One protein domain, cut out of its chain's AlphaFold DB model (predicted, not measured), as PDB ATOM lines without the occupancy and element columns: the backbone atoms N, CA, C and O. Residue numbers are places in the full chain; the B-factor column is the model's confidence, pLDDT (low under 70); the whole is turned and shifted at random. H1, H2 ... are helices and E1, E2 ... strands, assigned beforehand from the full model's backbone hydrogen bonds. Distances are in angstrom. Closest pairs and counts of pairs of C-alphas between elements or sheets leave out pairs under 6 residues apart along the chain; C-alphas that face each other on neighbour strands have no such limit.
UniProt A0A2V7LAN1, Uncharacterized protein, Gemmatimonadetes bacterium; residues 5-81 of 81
ATOM      1  N   ALA A   5      15.361 -26.543 -30.035       81.88
ATOM      2  CA  ALA A   5      16.530 -25.699 -30.147       81.88
ATOM      3  C   ALA A   5      17.565 -26.167 -29.121       81.88
ATOM      4  O   ALA A   5      17.255 -26.313 -27.939       81.88
ATOM      5  N   ALA A   6      18.791 -26.387 -29.576       88.38
ATOM      6  CA  ALA A   6      19.942 -26.634 -28.727       88.38
ATOM      7  C   ALA A   6      20.938 -25.490 -28.896       88.38
ATOM      8  O   ALA A   6      21.277 -25.105 -30.013       88.38
ATOM      9  N   ARG A   7      21.405 -24.937 -27.775       89.19
ATOM     10  CA  ARG A   7      22.324 -23.790 -27.769       89.19
ATOM     11  C   ARG A   7      23.709 -24.134 -28.327       89.19
ATOM     12  O   ARG A   7      24.361 -23.274 -28.910       89.19
ATOM     13  N   ASP A   8      24.133 -25.374 -28.131       89.44
ATOM     14  CA  ASP A   8      25.431 -25.926 -28.508       89.44
ATOM     15  C   ASP A   8      25.322 -27.455 -28.658       89.44
ATOM     16  O   ASP A   8      24.253 -28.046 -28.459       89.44
ATOM     17  N   GLU A   9      26.425 -28.102 -29.022       87.94
ATOM     18  CA  GLU A   9      26.498 -29.543 -29.257       87.94
ATOM     19  C   GLU A   9      26.210 -30.353 -27.987       87.94
ATOM     20  O   GLU A   9      25.583 -31.410 -28.052       87.94
ATOM     21  N   ARG A  10      26.617 -29.855 -26.814       90.75
ATOM     22  CA  ARG A  10      26.376 -30.540 -25.538       90.75
ATOM     23  C   ARG A  10      24.895 -30.510 -25.178       90.75
ATOM     24  O   ARG A  10      24.340 -31.525 -24.757       90.75
ATOM     25  N   ALA A  11      24.249 -29.360 -25.356       92.00
ATOM     26  CA  ALA A  11      22.812 -29.210 -25.187       92.00
ATOM     27  C   ALA A  11      22.045 -30.087 -26.187       92.00
ATOM     28  O   ALA A  11      21.027 -30.673 -25.827       92.00
ATOM     29  N   PHE A  12      22.555 -30.221 -27.414       91.31
ATOM     30  CA  PHE A  12      21.978 -31.097 -28.429       91.31
ATOM     31  C   PHE A  12      22.014 -32.564 -27.989       91.31
ATOM     32  O   PHE A  12      20.977 -33.227 -27.968       91.31
ATOM     33  N   ASP A  13      23.177 -33.056 -27.557       92.25
ATOM     34  CA  ASP A  13      23.320 -34.448 -27.129       92.25
ATOM     35  C   ASP A  13      22.457 -34.781 -25.907       92.25
ATOM     36  O   ASP A  13      21.877 -35.873 -25.845       92.25
ATOM     37  N   ALA A  14      22.346 -33.836 -24.966       92.81
ATOM     38  CA  ALA A  14      21.486 -33.954 -23.795       92.81
ATOM     39  C   ALA A  14      19.998 -33.977 -24.178       92.81
ATOM     40  O   ALA A  14      19.240 -34.787 -23.643       92.81
ATOM     41  N   ALA A  15      19.583 -33.132 -25.123       91.25
ATOM     42  CA  ALA A  15      18.209 -33.098 -25.605       91.25
ATOM     43  C   ALA A  15      17.812 -34.411 -26.291       91.25
ATOM     44  O   ALA A  15      16.770 -34.968 -25.957       91.25
ATOM     45  N   ILE A  16      18.660 -34.948 -27.177       91.88
ATOM     46  CA  ILE A  16      18.400 -36.238 -27.832       91.88
ATOM     47  C   ILE A  16      18.282 -37.360 -26.795       91.88
ATOM     48  O   ILE A  16      17.307 -38.108 -26.828       91.88
ATOM     49  N   ALA A  17      19.197 -37.422 -25.819       93.31
ATOM     50  CA  ALA A  17      19.139 -38.427 -24.752       93.31
ATOM     51  C   ALA A  17      17.842 -38.325 -23.930       93.31
ATOM     52  O   ALA A  17      17.208 -39.334 -23.615       93.31
ATOM     53  N   ALA A  18      17.422 -37.101 -23.597       92.12
ATOM     54  CA  ALA A  18      16.182 -36.864 -22.869       92.12
ATOM     55  C   ALA A  18      14.950 -37.283 -23.686       92.12
ATOM     56  O   ALA A  18      14.033 -37.888 -23.125       92.12
ATOM     57  N   THR A  19      14.933 -37.010 -24.995       89.75
ATOM     58  CA  THR A  19      13.857 -37.439 -25.899       89.75
ATOM     59  C   THR A  19      13.790 -38.958 -26.014       89.75
ATOM     60  O   THR A  19      12.708 -39.519 -25.860       89.75
ATOM     61  N   GLU A  20      14.921 -39.633 -26.225       91.19
ATOM     62  CA  GLU A  20      15.007 -41.100 -26.281       91.19
ATOM     63  C   GLU A  20      14.466 -41.726 -24.982       91.19
ATOM     64  O   GLU A  20      13.602 -42.605 -25.016       91.19
ATOM     65  N   ALA A  21      14.899 -41.213 -23.825       93.12
ATOM     66  CA  ALA A  21      14.440 -41.689 -22.523       93.12
ATOM     67  C   ALA A  21      12.944 -41.414 -22.282       93.12
ATOM     68  O   ALA A  21      12.248 -42.241 -21.693       93.12
ATOM     69  N   ALA A  22      12.434 -40.258 -22.718       91.00
ATOM     70  CA  ALA A  22      11.016 -39.930 -22.617       91.00
ATOM     71  C   ALA A  22      10.155 -40.838 -23.506       91.00
ATOM     72  O   ALA A  22       9.145 -41.360 -23.035       91.00
ATOM     73  N   ALA A  23      10.582 -41.083 -24.748       90.69
ATOM     74  CA  ALA A  23       9.918 -41.997 -25.671       90.69
ATOM     75  C   ALA A  23       9.864 -43.422 -25.101       90.69
ATOM     76  O   ALA A  23       8.800 -44.038 -25.090       90.69
ATOM     77  N   ALA A  24      10.975 -43.903 -24.532       92.31
ATOM     78  CA  ALA A  24      11.036 -45.209 -23.879       92.31
ATOM     79  C   ALA A  24      10.038 -45.324 -22.713       92.31
ATOM     80  O   ALA A  24       9.283 -46.292 -22.648       92.31
ATOM     81  N   ARG A  25       9.969 -44.314 -21.828       95.31
ATOM     82  CA  ARG A  25       8.991 -44.285 -20.720       95.31
ATOM     83  C   ARG A  25       7.540 -44.241 -21.203       95.31
ATOM     84  O   ARG A  25       6.666 -44.761 -20.522       95.31
ATOM     85  N   ALA A  26       7.292 -43.629 -22.357       93.75
ATOM     86  CA  ALA A  26       5.968 -43.538 -22.965       93.75
ATOM     87  C   ALA A  26       5.605 -44.751 -23.849       93.75
ATOM     88  O   ALA A  26       4.533 -44.765 -24.446       93.75
ATOM     89  N   GLY A  27       6.480 -45.760 -23.971       93.69
ATOM     90  CA  GLY A  27       6.248 -46.926 -24.834       93.69
ATOM     91  C   GLY A  27       6.322 -46.624 -26.339       93.69
ATOM     92  O   GLY A  27       5.843 -47.408 -27.162       93.69
ATOM     93  N   ILE A  28       6.918 -45.496 -26.723       91.06
ATOM     94  CA  ILE A  28       7.072 -45.074 -28.116       91.06
ATOM     95  C   ILE A  28       8.256 -45.815 -28.735       91.06
ATOM     96  O   ILE A  28       9.383 -45.763 -28.247       91.06
ATOM     97  N   ARG A  29       7.998 -46.516 -29.843       87.88
ATOM     98  CA  ARG A  29       8.970 -47.435 -30.464       87.88
ATOM     99  C   ARG A  29       9.948 -46.770 -31.428       87.88
ATOM    100  O   ARG A  29      10.922 -47.399 -31.835       87.88
ATOM    101  N   ARG A  30       9.659 -45.552 -31.881       87.12
ATOM    102  CA  ARG A  30      10.461 -44.860 -32.890       87.12
ATOM    103  C   ARG A  30      10.447 -43.371 -32.608       87.12
ATOM    104  O   ARG A  30       9.393 -42.823 -32.353       87.12
ATOM    105  N   VAL A  31      11.613 -42.745 -32.710       87.31
ATOM    106  CA  VAL A  31      11.764 -41.290 -32.696       87.31
ATOM    107  C   VAL A  31      12.288 -40.880 -34.063       87.31
ATOM    108  O   VAL A  31      13.273 -41.449 -34.540       87.31
ATOM    109  N   ALA A  32      11.634 -39.917 -34.704       86.38
ATOM    110  CA  ALA A  32      12.110 -39.328 -35.947       86.38
ATOM    111  C   ALA A  32      12.591 -37.898 -35.687       86.38
ATOM    112  O   ALA A  32      11.912 -37.102 -35.045       86.38
ATOM    113  N   VAL A  33      13.774 -37.567 -36.205       83.06
ATOM    114  CA  VAL A  33      14.341 -36.220 -36.105       83.06
ATOM    115  C   VAL A  33      14.489 -35.656 -37.506       83.06
ATOM    116  O   VAL A  33      15.189 -36.224 -38.345       83.06
ATOM    117  N   ARG A  34      13.838 -34.522 -37.763       83.50
ATOM    118  CA  ARG A  34      14.043 -33.763 -38.994       83.50
ATOM    119  C   ARG A  34      15.291 -32.906 -38.833       83.50
ATOM    120  O   ARG A  34      15.264 -31.881 -38.164       83.50
ATOM    121  N   CYS A  35      16.382 -33.359 -39.436       81.25
ATOM    122  CA  CYS A  35      17.667 -32.673 -39.416       81.25
ATOM    123  C   CYS A  35      17.963 -32.108 -40.809       81.25
ATOM    124  O   CYS A  35      18.116 -32.870 -41.767       81.25
ATOM    125  N   GLN A  36      18.033 -30.780 -40.944       78.38
ATOM    126  CA  GLN A  36      18.521 -30.166 -42.177       78.38
ATOM    127  C   GLN A  36      20.015 -30.478 -42.353       78.38
ATOM    128  O   GLN A  36      20.800 -30.315 -41.421       78.38
ATOM    129  N   THR A  37      20.431 -30.834 -43.572       71.12
ATOM    130  CA  THR A  37      21.824 -31.208 -43.903       71.12
ATOM    131  C   THR A  37      22.865 -30.121 -43.616       71.12
ATOM    132  O   THR A  37      24.056 -30.410 -43.616       71.12
ATOM    133  N   ARG A  38      22.434 -28.879 -43.353       79.38
ATOM    134  CA  ARG A  38      23.303 -27.774 -42.930       79.38
ATOM    135  C   ARG A  38      23.881 -27.965 -41.522       79.38
ATOM    136  O   ARG A  38      24.927 -27.399 -41.237       79.38
ATOM    137  N   PHE A  39      23.216 -28.727 -40.654       84.38
ATOM    138  CA  PHE A  39      23.731 -29.076 -39.329       84.38
ATOM    139  C   PHE A  39      24.532 -30.381 -39.422       84.38
ATOM    140  O   PHE A  39      24.119 -31.412 -38.893       84.38
ATOM    141  N   ASP A  40      25.651 -30.352 -40.146       86.38
ATOM    142  CA  ASP A  40      26.470 -31.528 -40.460       86.38
ATOM    143  C   ASP A  40      26.991 -32.240 -39.203       86.38
ATOM    144  O   ASP A  40      26.920 -33.467 -39.119       86.38
ATOM    145  N   ASP A  41      27.414 -31.494 -38.185       88.75
ATOM    146  CA  ASP A  41      27.851 -32.075 -36.913       88.75
ATOM    147  C   ASP A  41      26.705 -32.730 -36.136       88.75
ATOM    148  O   ASP A  41      26.859 -33.837 -35.611       88.75
ATOM    149  N   ALA A  42      25.524 -32.106 -36.110       89.19
ATOM    150  CA  ALA A  42      24.339 -32.705 -35.500       89.19
ATOM    151  C   ALA A  42      23.910 -33.971 -36.260       89.19
ATOM    152  O   ALA A  42      23.568 -34.987 -35.656       89.19
ATOM    153  N   PHE A  43      23.987 -33.936 -37.591       88.56
ATOM    154  CA  PHE A  43      23.715 -35.077 -38.454       88.56
ATOM    155  C   PHE A  43      24.685 -36.239 -38.191       88.56
ATOM    156  O   PHE A  43      24.238 -37.365 -37.970       88.56
ATOM    157  N   ARG A  44      25.998 -35.975 -38.127       89.75
ATOM    158  CA  ARG A  44      27.021 -36.980 -37.782       89.75
ATOM    159  C   ARG A  44      26.758 -37.609 -36.413       89.75
ATOM    160  O   ARG A  44      26.841 -38.829 -36.283       89.75
ATOM    161  N   ARG A  45      26.394 -36.804 -35.409       92.00
ATOM    162  CA  ARG A  45      26.048 -37.285 -34.058       92.00
ATOM    163  C   ARG A  45      24.824 -38.198 -34.066       92.00
ATOM    164  O   ARG A  45      24.856 -39.247 -33.433       92.00
ATOM    165  N   LEU A  46      23.771 -37.854 -34.811       91.06
ATOM    166  CA  LEU A  46      22.590 -38.716 -34.953       91.06
ATOM    167  C   LEU A  46      22.950 -40.062 -35.598       91.06
ATOM    168  O   LEU A  46      22.545 -41.110 -35.094       91.06
ATOM    169  N   VAL A  47      23.754 -40.051 -36.665       91.25
ATOM    170  CA  VAL A  47      24.242 -41.284 -37.308       91.25
ATOM    171  C   VAL A  47      25.062 -42.128 -36.327       91.25
ATOM    172  O   VAL A  47      24.829 -43.331 -36.224       91.25
ATOM    173  N   ALA A  48      25.957 -41.509 -35.548       93.12
ATOM    174  CA  ALA A  48      26.755 -42.200 -34.531       93.12
ATOM    175  C   ALA A  48      25.899 -42.843 -33.420       93.12
ATOM    176  O   ALA A  48      26.297 -43.849 -32.842       93.12
ATOM    177  N   ARG A  49      24.703 -42.301 -33.154       92.19
ATOM    178  CA  ARG A  49      23.713 -42.857 -32.212       92.19
ATOM    179  C   ARG A  49      22.831 -43.953 -32.823       92.19
ATOM    180  O   ARG A  49      21.987 -44.512 -32.134       92.19
ATOM    181  N   GLY A  50      23.008 -44.274 -34.106       92.75
ATOM    182  CA  GLY A  50      22.258 -45.325 -34.798       92.75
ATOM    183  C   GLY A  50      20.973 -44.856 -35.487       92.75
ATOM    184  O   GLY A  50      20.211 -45.695 -35.980       92.75
ATOM    185  N   TYR A  51      20.727 -43.544 -35.577       91.62
ATOM    186  CA  TYR A  51      19.644 -43.030 -36.416       91.62
ATOM    187  C   TYR A  51      19.908 -43.373 -37.885       91.62
ATOM    188  O   TYR A  51      21.034 -43.306 -38.379       91.62
ATOM    189  N   ARG A  52      18.838 -43.713 -38.605       90.62
ATOM    190  CA  ARG A  52      18.887 -44.000 -40.041       90.62
ATOM    191  C   ARG A  52      18.268 -42.858 -40.823       90.62
ATOM    192  O   ARG A  52      17.218 -42.336 -40.448       90.62
ATOM    193  N   VAL A  53      18.903 -42.506 -41.935       86.50
ATOM    194  CA  VAL A  53      18.410 -41.459 -42.827       86.50
ATOM    195  C   VAL A  53      17.160 -41.956 -43.540       86.50
ATOM    196  O   VAL A  53      17.183 -42.978 -44.224       86.50
ATOM    197  N   ARG A  54      16.074 -41.198 -43.412       84.56
ATOM    198  CA  ARG A  54      14.908 -41.295 -44.285       84.56
ATOM    199  C   ARG A  54      14.742 -39.939 -44.949       84.56
ATOM    200  O   ARG A  54      14.518 -38.948 -44.263       84.56
ATOM    201  N   TRP A  55      14.919 -39.894 -46.263       70.75
ATOM    202  CA  TRP A  55      14.854 -38.640 -47.001       70.75
ATOM    203  C   TRP A  55      13.395 -38.262 -47.252       70.75
ATOM    204  O   TRP A  55      12.646 -39.028 -47.857       70.75
ATOM    205  N   THR A  56      12.995 -37.094 -46.762       65.12
ATOM    206  CA  THR A  56      11.741 -36.433 -47.122       65.12
ATOM    207  C   THR A  56      12.048 -34.954 -47.321       65.12
ATOM    208  O   THR A  56      12.471 -34.270 -46.388       65.12
ATOM    209  N   ASP A  57      11.891 -34.453 -48.548       63.62
ATOM    210  CA  ASP A  57      12.022 -33.020 -48.806       63.62
ATOM    211  C   ASP A  57      10.674 -32.345 -48.546       63.62
ATOM    212  O   ASP A  57       9.725 -32.479 -49.314       63.62
ATOM    213  N   LEU A  58      10.570 -31.677 -47.399       61.47
ATOM    214  CA  LEU A  58       9.414 -30.861 -47.034       61.47
ATOM    215  C   LEU A  58       9.921 -29.537 -46.466       61.47
ATOM    216  O   LEU A  58       9.856 -29.290 -45.258       61.47
ATOM    217  N   ARG A  59      10.501 -28.702 -47.330       66.88
ATOM    218  CA  ARG A  59      10.855 -27.323 -46.990       66.88
ATOM    219  C   ARG A  59       9.645 -26.429 -47.219       66.88
ATOM    220  O   ARG A  59       9.210 -26.243 -48.347       66.88
ATOM    221  N   MET A  60       9.109 -25.877 -46.137       67.75
ATOM    222  CA  MET A  60       8.109 -24.817 -46.210       67.75
ATOM    223  C   MET A  60       8.817 -23.488 -45.981       67.75
ATOM    224  O   MET A  60       9.342 -23.248 -44.896       67.75
ATOM    225  N   THR A  61       8.850 -22.639 -47.001       70.56
ATOM    226  CA  THR A  61       9.335 -21.260 -46.901       70.56
ATOM    227  C   THR A  61       8.159 -20.320 -47.099       70.56
ATOM    228  O   THR A  61       7.384 -20.509 -48.036       70.56
ATOM    229  N   TYR A  62       8.017 -19.322 -46.230       75.44
ATOM    230  CA  TYR A  62       7.062 -18.241 -46.447       75.44
ATOM    231  C   TYR A  62       7.752 -17.136 -47.250       75.44
ATOM    232  O   TYR A  62       8.884 -16.753 -46.938       75.44
ATOM    233  N   GLU A  63       7.106 -16.669 -48.315       80.75
ATOM    234  CA  GLU A  63       7.656 -15.615 -49.164       80.75
ATOM    235  C   GLU A  63       7.943 -14.356 -48.332       80.75
ATOM    236  O   GLU A  63       7.139 -13.950 -47.495       80.75
ATOM    237  N   GLY A  64       9.132 -13.774 -48.504       84.19
ATOM    238  CA  GLY A  64       9.590 -12.622 -47.717       84.19
ATOM    239  C   GLY A  64      10.113 -12.947 -46.309       84.19
ATOM    240  O   GLY A  64      10.677 -12.066 -45.667       84.19
ATOM    241  N   TYR A  65      10.003 -14.196 -45.840       76.75
ATOM    242  CA  TYR A  65      10.461 -14.619 -44.510       76.75
ATOM    243  C   TYR A  65      11.333 -15.880 -44.604       76.75
ATOM    244  O   TYR A  65      10.868 -16.991 -44.316       76.75
ATOM    245  N   PRO A  66      12.612 -15.740 -45.009       73.25
ATOM    246  CA  PRO A  66      13.538 -16.864 -45.008       73.25
ATOM    247  C   PRO A  66      13.744 -17.393 -43.582       73.25
ATOM    248  O   PRO A  66      13.729 -16.628 -42.617       73.25
ATOM    249  N   GLU A  67      13.965 -18.705 -43.445       72.06
ATOM    250  CA  GLU A  67      14.304 -19.303 -42.148       72.06
ATOM    251  C   GLU A  67      15.620 -18.680 -41.638       72.06
ATOM    252  O   GLU A  67      16.650 -18.809 -42.306       72.06
ATOM    253  N   PRO A  68      15.625 -17.986 -40.480       74.44
ATOM    254  CA  PRO A  68      16.836 -17.378 -39.956       74.44
ATOM    255  C   PRO A  68      17.819 -18.471 -39.541       74.44
ATOM    256  O   PRO A  68      17.481 -19.399 -38.803       74.44
ATOM    257  N   HIS A  69      19.055 -18.353 -40.012       74.56
ATOM    258  CA  HIS A  69      20.097 -19.323 -39.712       74.56
ATOM    259  C   HIS A  69      20.852 -18.917 -38.447       74.56
ATOM    260  O   HIS A  69      21.457 -17.842 -38.425       74.56
ATOM    261  N   PRO A  70      20.847 -19.752 -37.396       77.19
ATOM    262  CA  PRO A  70      21.607 -19.444 -36.201       77.19
ATOM    263  C   PRO A  70      23.110 -19.541 -36.499       77.19
ATOM    264  O   PRO A  70      23.565 -20.466 -37.167       77.19
ATOM    265  N   ALA A  71      23.891 -18.589 -35.980       79.94
ATOM    266  CA  ALA A  71      25.352 -18.611 -36.096       79.94
ATOM    267  C   ALA A  71      26.003 -19.701 -35.221       79.94
ATOM    268  O   ALA A  71      27.151 -20.072 -35.448       79.94
ATOM    269  N   ARG A  72      25.284 -20.183 -34.198       80.44
ATOM    270  CA  ARG A  72      25.686 -21.261 -33.285       80.44
ATOM    271  C   ARG A  72      24.468 -22.049 -32.817       80.44
ATOM    272  O   ARG A  72      23.378 -21.488 -32.711       80.44
ATOM    273  N   GLY A  73      24.688 -23.310 -32.463       83.00
ATOM    274  CA  GLY A  73      23.640 -24.205 -31.988       83.00
ATOM    275  C   GLY A  73      22.865 -24.876 -33.120       83.00
ATOM    276  O   GLY A  73      23.175 -24.725 -34.302       83.00
ATOM    277  N   VAL A  74      21.852 -25.647 -32.737       82.88
ATOM    278  CA  VAL A  74      21.044 -26.474 -33.636       82.88
ATOM    279  C   VAL A  74      19.581 -26.082 -33.483       82.88
ATOM    280  O   VAL A  74      19.056 -26.067 -32.371       82.88
ATOM    281  N   LEU A  75      18.913 -25.790 -34.597       81.88
ATOM    282  CA  LEU A  75      17.475 -25.531 -34.637       81.88
ATOM    283  C   LEU A  75      16.830 -26.486 -35.635       81.88
ATOM    284  O   LEU A  75      17.013 -26.341 -36.841       81.88
ATOM    285  N   PHE A  76      16.057 -27.444 -35.129       74.62
ATOM    286  CA  PHE A  76      15.302 -28.363 -35.973       74.62
ATOM    287  C   PHE A  76      13.838 -27.954 -36.044       74.62
ATOM    288  O   PHE A  76      13.173 -27.734 -35.025       74.62
ATOM    289  N   SER A  77      13.335 -27.894 -37.273       64.69
ATOM    290  CA  SER A  77      11.940 -27.602 -37.573       64.69
ATOM    291  C   SER A  77      11.137 -28.909 -37.642       64.69
ATOM    292  O   SER A  77      11.498 -29.826 -38.374       64.69
ATOM    293  N   ASN A  78      10.033 -28.962 -36.887       56.53
ATOM    294  CA  ASN A  78       9.072 -30.069 -36.756       56.53
ATOM    295  C   ASN A  78       9.637 -31.398 -36.235       56.53
ATOM    296  O   ASN A  78      10.327 -32.134 -36.935       56.53
ATOM    297  N   TRP A  79       9.242 -31.737 -35.010       51.34
ATOM    298  CA  TRP A  79       9.442 -33.052 -34.410       51.34
ATOM    299  C   TRP A  79       8.151 -33.848 -34.527       51.34
ATOM    300  O   TRP A  79       7.082 -33.335 -34.194       51.34
ATOM    301  N   GLU A  80       8.264 -35.092 -34.975       47.25
ATOM    302  CA  GLU A  80       7.194 -36.082 -34.894       47.25
ATOM    303  C   GLU A  80       7.689 -37.189 -33.959       47.25
ATOM    304  O   GLU A  80       8.774 -37.742 -34.169       47.25
ATOM    305  N   ILE A  81       6.933 -37.429 -32.884       43.16
ATOM    306  CA  ILE A  81       7.152 -38.534 -31.944       43.16
ATOM    307  C   ILE A  81       6.318 -39.722 -32.418       43.16
ATOM    308  O   ILE A  81       5.115 -39.504 -32.680       43.16
TER     309      ILE A  81
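What this domain is: This is residues 5 to 81 of the 81 residues of an uncharacterized protein of Gemmatimonadetes bacterium (UniProt A0A2V7LAN1). With little regular structure, this is one long helix, H1, with short helix H2 near its first turns and a wide loop whose residues 61 to 66 stick out. The 77 printed residues, 29 in named elements ordered H1, H2, E1, are mostly helix by class. The whole is only just compact, close to loose, with a radius of gyration of the C-alphas of 13.3 A, spanning 42 by 24 by 19 A.

Where its parts are: Find C-alpha 9 at (26.498, -29.543, -29.257); H1, residues 9 to 25, runs 24.4 A. H2, residues 40 to 48, runs 12.2 A; E1, residues 74 to 76, runs 6.5 A to (15.302, -28.363, -35.973).

How they stand to each other: H1, with residues 9 to 13 alone, and H2 only just touch, with 3 pairs of C-alphas within 8 A, the closest Glu 9 and Ala 42, 7.3 A; they run the same way at a steep tilt of 40 degrees. In both, every O i to N i+4 pair is within hydrogen-bond range. E1 pairs with no named strand; residues 5 to 6 pair antiparallel with its residues 74 to 75.

The domain as a whole: The printed part has no cut; both links are long. Residues 56 to 60 and 77 to 81 have pLDDT under 70.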